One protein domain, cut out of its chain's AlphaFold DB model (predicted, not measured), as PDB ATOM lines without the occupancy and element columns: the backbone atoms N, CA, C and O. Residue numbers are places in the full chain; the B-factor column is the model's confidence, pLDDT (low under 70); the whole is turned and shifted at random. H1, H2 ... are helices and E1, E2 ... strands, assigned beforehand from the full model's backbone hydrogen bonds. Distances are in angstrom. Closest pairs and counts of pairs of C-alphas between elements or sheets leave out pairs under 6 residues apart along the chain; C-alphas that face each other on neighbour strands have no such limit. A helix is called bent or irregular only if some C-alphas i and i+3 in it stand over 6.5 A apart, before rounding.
ATOM      1  N   ALA A 220     -23.813 -51.283 -32.668       91.56
ATOM      2  CA  ALA A 220     -22.506 -51.148 -33.305       91.56
ATOM      3  C   ALA A 220     -22.167 -52.371 -34.174       91.56
ATOM      4  O   ALA A 220     -21.836 -52.208 -35.348       91.56
ATOM      5  N   PHE A 221     -22.322 -53.587 -33.641       92.88
ATOM      6  CA  PHE A 221     -22.102 -54.818 -34.409       92.88
ATOM      7  C   PHE A 221     -23.064 -54.941 -35.587       92.88
ATOM      8  O   PHE A 221     -22.639 -55.237 -36.696       92.88
ATOM      9  N   GLU A 222     -24.349 -54.660 -35.394       94.62
ATOM     10  CA  GLU A 222     -25.341 -54.746 -36.462       94.62
ATOM     11  C   GLU A 222     -25.030 -53.785 -37.617       94.62
ATOM     12  O   GLU A 222     -25.080 -54.175 -38.782       94.62
ATOM     13  N   VAL A 223     -24.657 -52.542 -37.311       95.69
ATOM     14  CA  VAL A 223     -24.329 -51.528 -38.320       95.69
ATOM     15  C   VAL A 223     -23.024 -51.867 -39.037       95.69
ATOM     16  O   VAL A 223     -22.988 -51.819 -40.267       95.69
ATOM     17  N   LYS A 224     -21.979 -52.279 -38.304       94.94
ATOM     18  CA  LYS A 224     -20.717 -52.759 -38.892       94.94
ATOM     19  C   LYS A 224     -20.944 -53.980 -39.781       94.94
ATOM     20  O   LYS A 224     -20.476 -54.003 -40.911       94.94
ATOM     21  N   GLY A 225     -21.724 -54.953 -39.316       95.12
ATOM     22  CA  GLY A 225     -22.052 -56.160 -40.070       95.12
ATOM     23  C   GLY A 225     -22.828 -55.856 -41.347       95.12
ATOM     24  O   GLY A 225     -22.494 -56.378 -42.408       95.12
ATOM     25  N   ARG A 226     -23.821 -54.955 -41.282       95.69
ATOM     26  CA  ARG A 226     -24.551 -54.491 -42.472       95.69
ATOM     27  C   ARG A 226     -23.636 -53.782 -43.463       95.69
ATOM     28  O   ARG A 226     -23.778 -54.030 -44.656       95.69
ATOM     29  N   PHE A 227     -22.718 -52.937 -42.994       95.94
ATOM     30  CA  PHE A 227     -21.724 -52.311 -43.863       95.94
ATOM     31  C   PHE A 227     -20.847 -53.370 -44.528       95.94
ATOM     32  O   PHE A 227     -20.813 -53.427 -45.747       95.94
ATOM     33  N   ILE A 228     -20.238 -54.279 -43.762       95.31
ATOM     34  CA  ILE A 228     -19.357 -55.328 -44.299       95.31
ATOM     35  C   ILE A 228     -20.078 -56.218 -45.321       95.31
ATOM     36  O   ILE A 228     -19.498 -56.597 -46.337       95.31
ATOM     37  N   ALA A 229     -21.359 -56.515 -45.093       95.00
ATOM     38  CA  ALA A 229     -22.159 -57.324 -46.005       95.00
ATOM     39  C   ALA A 229     -22.433 -56.648 -47.364       95.00
ATOM     40  O   ALA A 229     -22.556 -57.354 -48.365       95.00
ATOM     41  N   HIS A 230     -22.534 -55.312 -47.412       94.94
ATOM     42  CA  HIS A 230     -22.963 -54.563 -48.606       94.94
ATOM     43  C   HIS A 230     -21.886 -53.651 -49.209       94.94
ATOM     44  O   HIS A 230     -22.072 -53.149 -50.318       94.94
ATOM     45  N   ALA A 231     -20.793 -53.406 -48.492       94.56
ATOM     46  CA  ALA A 231     -19.729 -52.520 -48.930       94.56
ATOM     47  C   ALA A 231     -18.953 -53.105 -50.116       94.56
ATOM     48  O   ALA A 231     -18.871 -54.323 -50.317       94.56
ATOM     49  N   LYS A 232     -18.397 -52.199 -50.917       92.62
ATOM     50  CA  LYS A 232     -17.602 -52.505 -52.111       92.62
ATOM     51  C   LYS A 232     -16.124 -52.686 -51.752       92.62
ATOM     52  O   LYS A 232     -15.696 -52.290 -50.672       92.62
ATOM     53  N   ALA A 233     -15.345 -53.253 -52.676       90.19
ATOM     54  CA  ALA A 233     -13.909 -53.486 -52.486       90.19
ATOM     55  C   ALA A 233     -13.112 -52.190 -52.257       90.19
ATOM     56  O   ALA A 233     -12.223 -52.152 -51.417       90.19
ATOM     57  N   ASN A 234     -13.496 -51.095 -52.914       90.50
ATOM     58  CA  ASN A 234     -12.855 -49.784 -52.783       90.50
ATOM     59  C   ASN A 234     -13.240 -49.004 -51.507       90.50
ATOM     60  O   ASN A 234     -12.875 -47.833 -51.373       90.50
ATOM     61  N   GLN A 235     -14.016 -49.609 -50.602       93.31
ATOM     62  CA  GLN A 235     -14.461 -48.983 -49.359       93.31
ATOM     63  C   GLN A 235     -13.687 -49.546 -48.169       93.31
ATOM     64  O   GLN A 235     -13.491 -50.757 -48.047       93.31
ATOM     65  N   VAL A 236     -13.284 -48.657 -47.263       92.62
ATOM     66  CA  VAL A 236     -12.516 -49.001 -46.063       92.62
ATOM     67  C   VAL A 236     -13.329 -48.672 -44.820       92.62
ATOM     68  O   VAL A 236     -13.789 -47.541 -44.671       92.62
ATOM     69  N   LEU A 237     -13.471 -49.626 -43.899       94.00
ATOM     70  CA  LEU A 237     -13.960 -49.354 -42.547       94.00
ATOM     71  C   LEU A 237     -12.772 -49.099 -41.616       94.00
ATOM     72  O   LEU A 237     -12.004 -50.009 -41.314       94.00
ATOM     73  N   VAL A 238     -12.646 -47.857 -41.160       92.12
ATOM     74  CA  VAL A 238     -11.636 -47.405 -40.201       92.12
ATOM     75  C   VAL A 238     -12.101 -47.696 -38.779       92.12
ATOM     76  O   VAL A 238     -13.293 -47.577 -38.477       92.12
ATOM     77  N   ASP A 239     -11.152 -48.039 -37.905       86.81
ATOM     78  CA  ASP A 239     -11.410 -48.384 -36.503       86.81
ATOM     79  C   ASP A 239     -12.395 -49.564 -36.391       86.81
ATOM     80  O   ASP A 239     -13.358 -49.605 -35.615       86.81
ATOM     81  N   ALA A 240     -12.156 -50.568 -37.237       84.50
ATOM     82  CA  ALA A 240     -12.893 -51.820 -37.263       84.50
ATOM     83  C   ALA A 240     -12.523 -52.749 -36.092       84.50
ATOM     84  O   ALA A 240     -12.960 -53.890 -36.111       84.50
ATOM     85  N   GLY A 241     -11.766 -52.253 -35.097       69.31
ATOM     86  CA  GLY A 241     -11.008 -52.908 -34.017       69.31
ATOM     87  C   GLY A 241     -11.650 -54.016 -33.169       69.31
ATOM     88  O   GLY A 241     -11.076 -54.368 -32.146       69.31
ATOM     89  N   ASP A 242     -12.803 -54.570 -33.535       79.81
ATOM     90  CA  ASP A 242     -13.435 -55.695 -32.863       79.81
ATOM     91  C   ASP A 242     -13.311 -57.013 -33.649       79.81
ATOM     92  O   ASP A 242     -13.337 -57.075 -34.877       79.81
ATOM     93  N   TRP A 243     -13.233 -58.111 -32.896       81.81
ATOM     94  CA  TRP A 243     -13.242 -59.486 -33.410       81.81
ATOM     95  C   TRP A 243     -14.465 -59.796 -34.295       81.81
ATOM     96  O   TRP A 243     -14.433 -60.717 -35.114       81.81
ATOM     97  N   TYR A 244     -15.562 -59.053 -34.115       88.81
ATOM     98  CA  TYR A 244     -16.800 -59.240 -34.861       88.81
ATOM     99  C   TYR A 244     -16.634 -58.826 -36.328       88.81
ATOM    100  O   TYR A 244     -17.031 -59.585 -37.213       88.81
ATOM    101  N   ALA A 245     -16.027 -57.664 -36.596       90.06
ATOM    102  CA  ALA A 245     -15.803 -57.168 -37.950       90.06
ATOM    103  C   ALA A 245     -14.956 -58.143 -38.777       90.06
ATOM    104  O   ALA A 245     -15.318 -58.456 -39.910       90.06
ATOM    105  N   HIS A 246     -13.897 -58.704 -38.184       87.50
ATOM    106  CA  HIS A 246     -13.087 -59.729 -38.839       87.50
ATOM    107  C   HIS A 246     -13.910 -60.985 -39.182       87.50
ATOM    108  O   HIS A 246     -13.896 -61.447 -40.322       87.50
ATOM    109  N   GLY A 247     -14.694 -61.512 -38.234       89.06
ATOM    110  CA  GLY A 247     -15.551 -62.677 -38.487       89.06
ATOM    111  C   GLY A 247     -16.616 -62.429 -39.566       89.06
ATOM    112  O   GLY A 247     -16.888 -63.304 -40.390       89.06
ATOM    113  N   ALA A 248     -17.193 -61.226 -39.595       92.19
ATOM    114  CA  ALA A 248     -18.137 -60.818 -40.632       92.19
ATOM    115  C   ALA A 248     -17.463 -60.694 -42.007       92.19
ATOM    116  O   ALA A 248     -18.040 -61.128 -43.006       92.19
ATOM    117  N   LEU A 249     -16.240 -60.150 -42.061       91.88
ATOM    118  CA  LEU A 249     -15.452 -60.056 -43.288       91.88
ATOM    119  C   LEU A 249     -15.102 -61.442 -43.822       91.88
ATOM    120  O   LEU A 249     -15.338 -61.713 -44.997       91.88
ATOM    121  N   TRP A 250     -14.619 -62.333 -42.955       90.69
ATOM    122  CA  TRP A 250     -14.322 -63.716 -43.312       90.69
ATOM    123  C   TRP A 250     -15.549 -64.401 -43.927       90.69
ATOM    124  O   TRP A 250     -15.457 -64.980 -45.008       90.69
ATOM    125  N   LEU A 251     -16.728 -64.269 -43.304       91.94
ATOM    126  CA  LEU A 251     -17.974 -64.839 -43.831       91.94
ATOM    127  C   LEU A 251     -18.371 -64.217 -45.182       91.94
ATOM    128  O   LEU A 251     -18.845 -64.917 -46.079       91.94
ATOM    129  N   ARG A 252     -18.166 -62.905 -45.351       92.81
ATOM    130  CA  ARG A 252     -18.409 -62.217 -46.623       92.81
ATOM    131  C   ARG A 252     -17.497 -62.755 -47.723       92.81
ATOM    132  O   ARG A 252     -17.996 -63.056 -48.803       92.81
ATOM    133  N   GLN A 253     -16.215 -62.948 -47.432       91.62
ATOM    134  CA  GLN A 253     -15.236 -63.511 -48.364       91.62
ATOM    135  C   GLN A 253     -15.573 -64.954 -48.773       91.62
ATOM    136  O   GLN A 253     -15.300 -65.338 -49.905       91.62
ATOM    137  N   GLN A 254     -16.244 -65.737 -47.914       93.19
ATOM    138  CA  GLN A 254     -16.738 -67.073 -48.296       93.19
ATOM    139  C   GLN A 254     -17.889 -67.036 -49.317       93.19
ATOM    140  O   GLN A 254     -18.146 -68.030 -49.990       93.19
ATOM    141  N   SER A 255     -18.619 -65.919 -49.417       91.06
ATOM    142  CA  SER A 255     -19.823 -65.799 -50.259       91.06
ATOM    143  C   SER A 255     -19.661 -64.869 -51.465       91.06
ATOM    144  O   SER A 255     -20.500 -64.882 -52.362       91.06
ATOM    145  N   SER A 256     -18.614 -64.044 -51.493       86.88
ATOM    146  CA  SER A 256     -18.390 -63.014 -52.506       86.88
ATOM    147  C   SER A 256     -16.899 -62.788 -52.718       86.88
ATOM    148  O   SER A 256     -16.144 -62.705 -51.754       86.88
ATOM    149  N   ALA A 257     -16.495 -62.606 -53.978       79.62
ATOM    150  CA  ALA A 257     -15.112 -62.288 -54.337       79.62
ATOM    151  C   ALA A 257     -14.690 -60.868 -53.912       79.62
ATOM    152  O   ALA A 257     -13.507 -60.605 -53.739       79.62
ATOM    153  N   THR A 258     -15.649 -59.953 -53.727       87.62
ATOM    154  CA  THR A 258     -15.389 -58.570 -53.297       87.62
ATOM    155  C   THR A 258     -15.839 -58.350 -51.857       87.62
ATOM    156  O   THR A 258     -16.988 -58.669 -51.514       87.62
ATOM    157  N   ALA A 259     -14.971 -57.752 -51.045       90.38
ATOM    158  CA  ALA A 259     -15.233 -57.375 -49.661       90.38
ATOM    159  C   ALA A 259     -14.501 -56.058 -49.335       90.38
ATOM    160  O   ALA A 259     -13.469 -55.799 -49.954       90.38
ATOM    161  N   PRO A 260     -15.014 -55.227 -48.411       92.56
ATOM    162  CA  PRO A 260     -14.328 -54.002 -48.017       92.56
ATOM    163  C   PRO A 260     -13.015 -54.305 -47.297       92.56
ATOM    164  O   PRO A 260     -12.839 -55.375 -46.709       92.56
ATOM    165  N   HIS A 261     -12.131 -53.318 -47.258       90.38
ATOM    166  CA  HIS A 261     -10.952 -53.366 -46.406       90.38
ATOM    167  C   HIS A 261     -11.308 -52.927 -44.982       90.38
ATOM    168  O   HIS A 261     -12.106 -52.011 -44.769       90.38
ATOM    169  N   LEU A 262     -10.711 -53.581 -43.989       91.06
ATOM    170  CA  LEU A 262     -10.827 -53.201 -42.585       91.06
ATOM    171  C   LEU A 262      -9.482 -52.651 -42.119       91.06
ATOM    172  O   LEU A 262      -8.458 -53.274 -42.375       91.06
ATOM    173  N   LEU A 263      -9.502 -51.509 -41.436       90.19
ATOM    174  CA  LEU A 263      -8.354 -50.988 -40.695       90.19
ATOM    175  C   LEU A 263      -8.695 -51.048 -39.211       90.19
ATOM    176  O   LEU A 263      -9.701 -50.471 -38.785       90.19
ATOM    177  N   PHE A 264      -7.887 -51.749 -38.422       88.62
ATOM    178  CA  PHE A 264      -8.152 -51.932 -36.997       88.62
ATOM    179  C   PHE A 264      -7.594 -50.785 -36.158       88.62
ATOM    180  O   PHE A 264      -8.158 -50.488 -35.108       88.62
ATOM    181  N   ASP A 265      -6.553 -50.103 -36.636       90.62
ATOM    182  CA  ASP A 265      -6.027 -48.878 -36.034       90.62
ATOM    183  C   ASP A 265      -5.465 -47.912 -37.099       90.62
ATOM    184  O   ASP A 265      -5.122 -48.283 -38.221       90.62
ATOM    185  N   TRP A 266      -5.358 -46.636 -36.734       89.44
ATOM    186  CA  TRP A 266      -4.805 -45.571 -37.572       89.44
ATOM    187  C   TRP A 266      -3.338 -45.793 -37.963       89.44
ATOM    188  O   TRP A 266      -2.913 -45.288 -39.000       89.44
ATOM    189  N   ILE A 267      -2.566 -46.563 -37.183       89.56
ATOM    190  CA  ILE A 267      -1.182 -46.912 -37.546       89.56
ATOM    191  C   ILE A 267      -1.101 -47.664 -38.877       89.56
ATOM    192  O   ILE A 267      -0.152 -47.465 -39.634       89.56
ATOM    193  N   GLU A 268      -2.113 -48.473 -39.193       87.06
ATOM    194  CA  GLU A 268      -2.190 -49.196 -40.461       87.06
ATOM    195  C   GLU A 268      -2.421 -48.234 -41.623       87.06
ATOM    196  O   GLU A 268      -1.911 -48.472 -42.703       87.06
ATOM    197  N   MET A 269      -3.110 -47.113 -41.406       84.12
ATOM    198  CA  MET A 269      -3.335 -46.100 -42.439       84.12
ATOM    199  C   MET A 269      -2.075 -45.283 -42.749       84.12
ATOM    200  O   MET A 269      -1.861 -44.886 -43.888       84.12
ATOM    201  N   ASP A 270      -1.240 -45.026 -41.740       78.31
ATOM    202  CA  ASP A 270       0.021 -44.294 -41.905       78.31
ATOM    203  C   ASP A 270       1.105 -45.144 -42.589       78.31
ATOM    204  O   ASP A 270       1.997 -44.601 -43.235       78.31
ATOM    205  N   GLN A 271       1.033 -46.473 -42.438       67.12
ATOM    206  CA  GLN A 271       1.997 -47.422 -43.006       67.12
ATOM    207  C   GLN A 271       1.513 -48.099 -44.291       67.12
ATOM    208  O   GLN A 271       2.340 -48.510 -45.105       67.12
ATOM    209  N   ALA A 272       0.202 -48.235 -44.489       57.81
ATOM    210  CA  ALA A 272      -0.343 -48.801 -45.708       57.81
ATOM    211  C   ALA A 272      -0.223 -47.781 -46.842       57.81
ATOM    212  O   ALA A 272      -1.013 -46.844 -46.958       57.81
ATOM    213  N   ALA A 273       0.692 -48.056 -47.770       49.34
ATOM    214  CA  ALA A 273       0.293 -47.963 -49.163       49.34
ATOM    215  C   ALA A 273      -0.930 -48.884 -49.300       49.34
ATOM    216  O   ALA A 273      -0.813 -50.099 -49.125       49.34
ATOM    217  N   LEU A 274      -2.126 -48.310 -49.470       56.50
ATOM    218  CA  LEU A 274      -3.302 -49.084 -49.871       56.50
ATOM    219  C   LEU A 274      -2.865 -50.005 -51.021       56.50
ATOM    220  O   LEU A 274      -2.150 -49.515 -51.895       56.50
ATOM    221  N   PRO A 275      -3.209 -51.306 -51.010       51.56
ATOM    222  CA  PRO A 275      -2.684 -52.260 -51.981       51.56
ATOM    223  C   PRO A 275      -2.782 -51.696 -53.406       51.56
ATOM    224  O   PRO A 275      -3.859 -51.281 -53.828       51.56
ATOM    225  N   ASP A 276      -1.640 -51.680 -54.103       48.84
ATOM    226  CA  ASP A 276      -1.289 -50.853 -55.276       48.84
ATOM    227  C   ASP A 276      -2.213 -50.927 -56.514       48.84
ATOM    228  O   ASP A 276      -1.901 -50.333 -57.542       48.84
ATOM    229  N   ASN A 277      -3.357 -51.617 -56.466       48.16
ATOM    230  CA  ASN A 277      -4.199 -51.851 -57.642       48.16
ATOM    231  C   ASN A 277      -5.635 -51.320 -57.565       48.16
ATOM    232  O   ASN A 277      -6.281 -51.279 -58.606       48.16
ATOM    233  N   GLU A 278      -6.120 -50.837 -56.417       55.56
ATOM    234  CA  GLU A 278      -7.306 -49.970 -56.379       55.56
ATOM    235  C   GLU A 278      -7.160 -48.959 -55.234       55.56
ATOM    236  O   GLU A 278      -7.158 -49.361 -54.068       55.56
ATOM    237  N   PRO A 279      -7.034 -47.646 -55.510       59.09
ATOM    238  CA  PRO A 279      -7.033 -46.663 -54.442       59.09
ATOM    239  C   PRO A 279      -8.383 -46.762 -53.736       59.09
ATOM    240  O   PRO A 279      -9.425 -46.493 -54.341       59.09
ATOM    241  N   ALA A 280      -8.376 -47.162 -52.464       65.06
ATOM    242  CA  ALA A 280      -9.564 -47.043 -51.638       65.06
ATOM    243  C   ALA A 280     -10.037 -45.590 -51.708       65.06
ATOM    244  O   ALA A 280      -9.355 -44.667 -51.260       65.06
ATOM    245  N   SER A 281     -11.184 -45.387 -52.347       77.00
ATOM    246  CA  SER A 281     -11.677 -44.052 -52.665       77.00
ATOM    247  C   SER A 281     -12.538 -43.495 -51.542       77.00
ATOM    248  O   SER A 281     -12.780 -42.292 -51.491       77.00
ATOM    249  N   GLU A 282     -13.038 -44.367 -50.662       93.12
ATOM    250  CA  GLU A 282     -13.983 -43.989 -49.623       93.12
ATOM    251  C   GLU A 282     -13.656 -44.643 -48.280       93.12
ATOM    252  O   GLU A 282     -13.637 -45.868 -48.131       93.12
ATOM    253  N   PHE A 283     -13.466 -43.796 -47.275       93.94
ATOM    254  CA  PHE A 283     -13.225 -44.183 -45.895       93.94
ATOM    255  C   PHE A 283     -14.484 -43.977 -45.078       93.94
ATOM    256  O   PHE A 283     -15.128 -42.928 -45.130       93.94
ATOM    257  N   PHE A 284     -14.815 -44.981 -44.284       96.38
ATOM    258  CA  PHE A 284     -15.999 -45.024 -43.458       96.38
ATOM    259  C   PHE A 284     -15.616 -45.286 -42.011       96.38
ATOM    260  O   PHE A 284     -14.708 -46.061 -41.736       96.38
ATOM    261  N   GLN A 285     -16.328 -44.671 -41.075       95.44
ATOM    262  CA  GLN A 285     -16.119 -44.896 -39.648       95.44
ATOM    263  C   GLN A 285     -17.459 -45.012 -38.934       95.44
ATOM    264  O   GLN A 285     -18.423 -44.305 -39.252       95.44
ATOM    265  N   TYR A 286     -17.522 -45.906 -37.948       95.00
ATOM    266  CA  TYR A 286     -18.661 -45.984 -37.045       95.00
ATOM    267  C   TYR A 286     -18.684 -44.774 -36.103       95.00
ATOM    268  O   TYR A 286     -17.721 -44.509 -35.388       95.00
ATOM    269  N   GLN A 287     -19.804 -44.054 -36.067       94.75
ATOM    270  CA  GLN A 287     -20.023 -42.930 -35.164       94.75
ATOM    271  C   GLN A 287     -21.023 -43.309 -34.071       94.75
ATOM    272  O   GLN A 287     -22.214 -43.493 -34.330       94.75
ATOM    273  N   THR A 288     -20.551 -43.332 -32.823       92.12
ATOM    274  CA  THR A 288     -21.371 -43.663 -31.646       92.12
ATOM    275  C   THR A 288     -22.572 -42.728 -31.481       92.12
ATOM    276  O   THR A 288     -23.643 -43.184 -31.100       92.12
ATOM    277  N   ALA A 289     -22.433 -41.440 -31.820       93.50
ATOM    278  CA  ALA A 289     -23.488 -40.437 -31.633       93.50
ATOM    279  C   ALA A 289     -24.762 -40.702 -32.458       93.50
ATOM    280  O   ALA A 289     -25.856 -40.394 -32.003       93.50
ATOM    281  N   CYS A 290     -24.629 -41.274 -33.659       94.50
ATOM    282  CA  CYS A 290     -25.764 -41.627 -34.520       94.50
ATOM    283  C   CYS A 290     -26.018 -43.136 -34.597       94.50
ATOM    284  O   CYS A 290     -26.944 -43.542 -35.295       94.50
ATOM    285  N   ALA A 291     -25.174 -43.954 -33.953       94.06
ATOM    286  CA  ALA A 291     -25.101 -45.398 -34.172       94.06
ATOM    287  C   ALA A 291     -25.104 -45.745 -35.674       94.06
ATOM    288  O   ALA A 291     -25.890 -46.564 -36.142       94.06
ATOM    289  N   CYS A 292     -24.267 -45.058 -36.453       96.12
ATOM    290  CA  CYS A 292     -24.269 -45.147 -37.908       96.12
ATOM    291  C   CYS A 292     -22.845 -45.121 -38.464       96.12
ATOM    292  O   CYS A 292     -21.937 -44.575 -37.841       96.12
ATOM    293  N   ILE A 293     -22.645 -45.716 -39.639       96.81
ATOM    294  CA  ILE A 293     -21.385 -45.600 -40.370       96.81
ATOM    295  C   ILE A 293     -21.477 -44.396 -41.301       96.81
ATOM    296  O   ILE A 293     -22.415 -44.293 -42.092       96.81
ATOM    297  N   LYS A 294     -20.517 -43.476 -41.187       97.12
ATOM    298  CA  LYS A 294     -20.433 -42.288 -42.039       97.12
ATOM    299  C   LYS A 294     -19.177 -42.317 -42.882       97.12
ATOM    300  O   LYS A 294     -18.138 -42.785 -42.428       97.12
ATOM    301  N   ASN A 295     -19.292 -41.767 -44.087       96.81
ATOM    302  CA  ASN A 295     -18.145 -41.473 -44.925       96.81
ATOM    303  C   ASN A 295     -17.336 -40.342 -44.264       96.81
ATOM    304  O   ASN A 295     -17.852 -39.241 -44.066       96.81
ATOM    305  N   ILE A 296     -16.095 -40.643 -43.893       95.62
ATOM    306  CA  ILE A 296     -15.138 -39.721 -43.279       95.62
ATOM    307  C   ILE A 296     -14.036 -39.292 -44.250       95.62
ATOM    308  O   ILE A 296     -13.137 -38.570 -43.844       95.62
ATOM    309  N   THR A 297     -14.102 -39.673 -45.529       94.38
ATOM    310  CA  THR A 297     -13.093 -39.324 -46.552       94.38
ATOM    311  C   THR A 297     -12.722 -37.834 -46.552       94.38
ATOM    312  O   THR A 297     -11.532 -37.533 -46.518       94.38
ATOM    313  N   PRO A 298     -13.674 -36.875 -46.486       93.62
ATOM    314  CA  PRO A 298     -13.326 -35.448 -46.453       93.62
ATOM    315  C   PRO A 298     -12.638 -35.004 -45.153       93.62
ATOM    316  O   PRO A 298     -11.989 -33.965 -45.115       93.62
ATOM    317  N   GLN A 299     -12.823 -35.760 -44.070       93.88
ATOM    318  CA  GLN A 299     -12.306 -35.476 -42.728       93.88
ATOM    319  C   GLN A 299     -11.059 -36.304 -42.400       93.88
ATOM    320  O   GLN A 299     -10.482 -36.127 -41.328       93.88
ATOM    321  N   LEU A 300     -10.644 -37.181 -43.316       90.50
ATOM    322  CA  LEU A 300      -9.597 -38.163 -43.086       90.50
ATOM    323  C   LEU A 300      -8.263 -37.493 -42.769       90.50
ATOM    324  O   LEU A 300      -7.665 -37.782 -41.740       90.50
ATOM    325  N   GLU A 301      -7.831 -36.558 -43.616       90.69
ATOM    326  CA  GLU A 301      -6.532 -35.901 -43.461       90.69
ATOM    327  C   GLU A 301      -6.456 -35.049 -42.177       90.69
ATOM    328  O   GLU A 301      -5.507 -35.232 -41.414       90.69
ATOM    329  N   PRO A 302      -7.454 -34.205 -41.833       93.88
ATOM    330  CA  PRO A 302      -7.475 -33.531 -40.533       93.88
ATOM    331  C   PRO A 302      -7.407 -34.491 -39.336       93.88
ATOM    332  O   PRO A 302      -6.674 -34.234 -38.379       93.88
ATOM    333  N   GLN A 303      -8.144 -35.608 -39.378       92.69
ATOM    334  CA  GLN A 303      -8.123 -36.609 -38.306       92.69
ATOM    335  C   GLN A 303      -6.768 -37.315 -38.213       92.69
ATOM    336  O   GLN A 303      -6.245 -37.504 -37.114       92.69
ATOM    337  N   LEU A 304      -6.167 -37.649 -39.354       90.38
ATOM    338  CA  LEU A 304      -4.856 -38.277 -39.427       90.38
ATOM    339  C   LEU A 304      -3.758 -37.333 -38.923       90.38
ATOM    340  O   LEU A 304      -2.888 -37.760 -38.170       90.38
ATOM    341  N   GLN A 305      -3.816 -36.042 -39.256       92.62
ATOM    342  CA  GLN A 305      -2.904 -35.026 -38.718       92.62
ATOM    343  C   GLN A 305      -3.059 -34.863 -37.205       92.62
ATOM    344  O   GLN A 305      -2.060 -34.816 -36.479       92.62
ATOM    345  N   GLN A 306      -4.298 -34.843 -36.707       93.81
ATOM    346  CA  GLN A 306      -4.561 -34.817 -35.272       93.81
ATOM    347  C   GLN A 306      -3.960 -36.052 -34.586       93.81
ATOM    348  O   GLN A 306      -3.238 -35.907 -33.600       93.81
ATOM    349  N   TRP A 307      -4.179 -37.250 -35.128       92.88
ATOM    350  CA  TRP A 307      -3.597 -38.489 -34.608       92.88
ATOM    351  C   TRP A 307      -2.058 -38.479 -34.667       92.88
ATOM    352  O   TRP A 307      -1.398 -38.810 -33.679       92.88
ATOM    353  N   ARG A 308      -1.463 -38.013 -35.774       93.62
ATOM    354  CA  ARG A 308      -0.005 -37.869 -35.934       93.62
ATOM    355  C   ARG A 308       0.590 -36.930 -34.888       93.62
ATOM    356  O   ARG A 308       1.640 -37.244 -34.340       93.62
ATOM    357  N   SER A 309      -0.085 -35.828 -34.553       94.75
ATOM    358  CA  SER A 309       0.407 -34.887 -33.532       94.75
ATOM    359  C   SER A 309       0.405 -35.470 -32.111       94.75
ATOM    360  O   SER A 309       1.220 -35.076 -31.279       94.75
ATOM    361  N   GLN A 310      -0.458 -36.455 -31.836       95.31
ATOM    362  CA  GLN A 310      -0.456 -37.199 -30.572       95.31
ATOM    363  C   GLN A 310       0.662 -38.250 -30.513       95.31
ATOM    364  O   GLN A 310       1.042 -38.688 -29.422       95.31
TER     365      GLN A 310
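Overview. This is residues 220 to 310 of the 406 residues of an uncharacterized protein of Thiotrichales bacterium HS_08 (UniProt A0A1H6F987). A small twisted sheet of four strands stands in the middle, with H1 and H2 side by side on one side of it and H3 and H4 on the other. H1 covers one face of the sheet along its strands, while H2, H3 and H4 meet the sheet with only a few residues each. The printed part has 91 residues, with four named helices and four named strands in the order H1 E1 H2 E2 H3 E3 E4 H4; the sheet, in the order E2 E1 E3 E4, is mixed, and so is the class, helices and strands. The whole is compact, with a radius of gyration of the C-alphas of 12.9 A and spans of 40 by 34 by 21 A.

Along the chain. Find C-alpha 220 at (-22.506, -51.148, -33.305); from there H1 runs 15.7 A through residues 220 to 230. E1 is residues 235 to 238, 9.7 A long. H2, residues 243 to 255, covers 19.2 A, and E2 is residues 261 to 263. After H3, residues 266 to 271, look for E3 from C-alpha 282 at (-13.983, -43.989, -49.623), residues 282 to 287, 15.7 A. E4 is residues 292 to 295, 10.0 A long. H4, residues 297 to 310, spans 20.5 A and ends at C-alpha 310 (-0.456, -37.199, -30.572); it is irregular, with C-alphas 298 and 301 7.4 A apart.

Arrangement. Begin with the sheet. E2 and E1 are parallel, with N 263 and O 237 at 2.9 A, and with H2 they form a strand-helix-strand unit, two parallel neighbours with a helix between along the chain, its crossover right-handed. E1 and E3 are parallel, with N 238 and O 284 at 2.8 A; E2, H3 and E3 form a split unit, E1 between its strands, also right-handed. E3 and E4 form an antiparallel hairpin, with N 285 and O 294 at 2.9 A. H1 and the sheet make two layers, a helix on one face, at a height over the sheet of 9.0 A. H1 and H2 touch, closest at the C-alphas of Gly 225 and Ala 248, 6.1 A, at a shallow tilt of 21 degrees, the same way. H2 only grazes the sheet with residues 245 to 249, H3 with 266 to 269 and H4 with 297 to 300. H3 and H4 are close but not clearly touching, closest at the C-alphas of Trp 266 and Leu 304, 7.5 A, and about perpendicular at 89 degrees. In H1, H2 and H3 every O i to N i+4 pair is within hydrogen-bond range; in H4, 8 of 10 are.

Size, cuts and confidence. The C-alphas of Ser 255 and Ser 309, 40.6 A apart, are the two farthest apart. The printed part has no cut and no long link. Expect low confidence, pLDDT under 70, at residue 241 and residues 271 to 280.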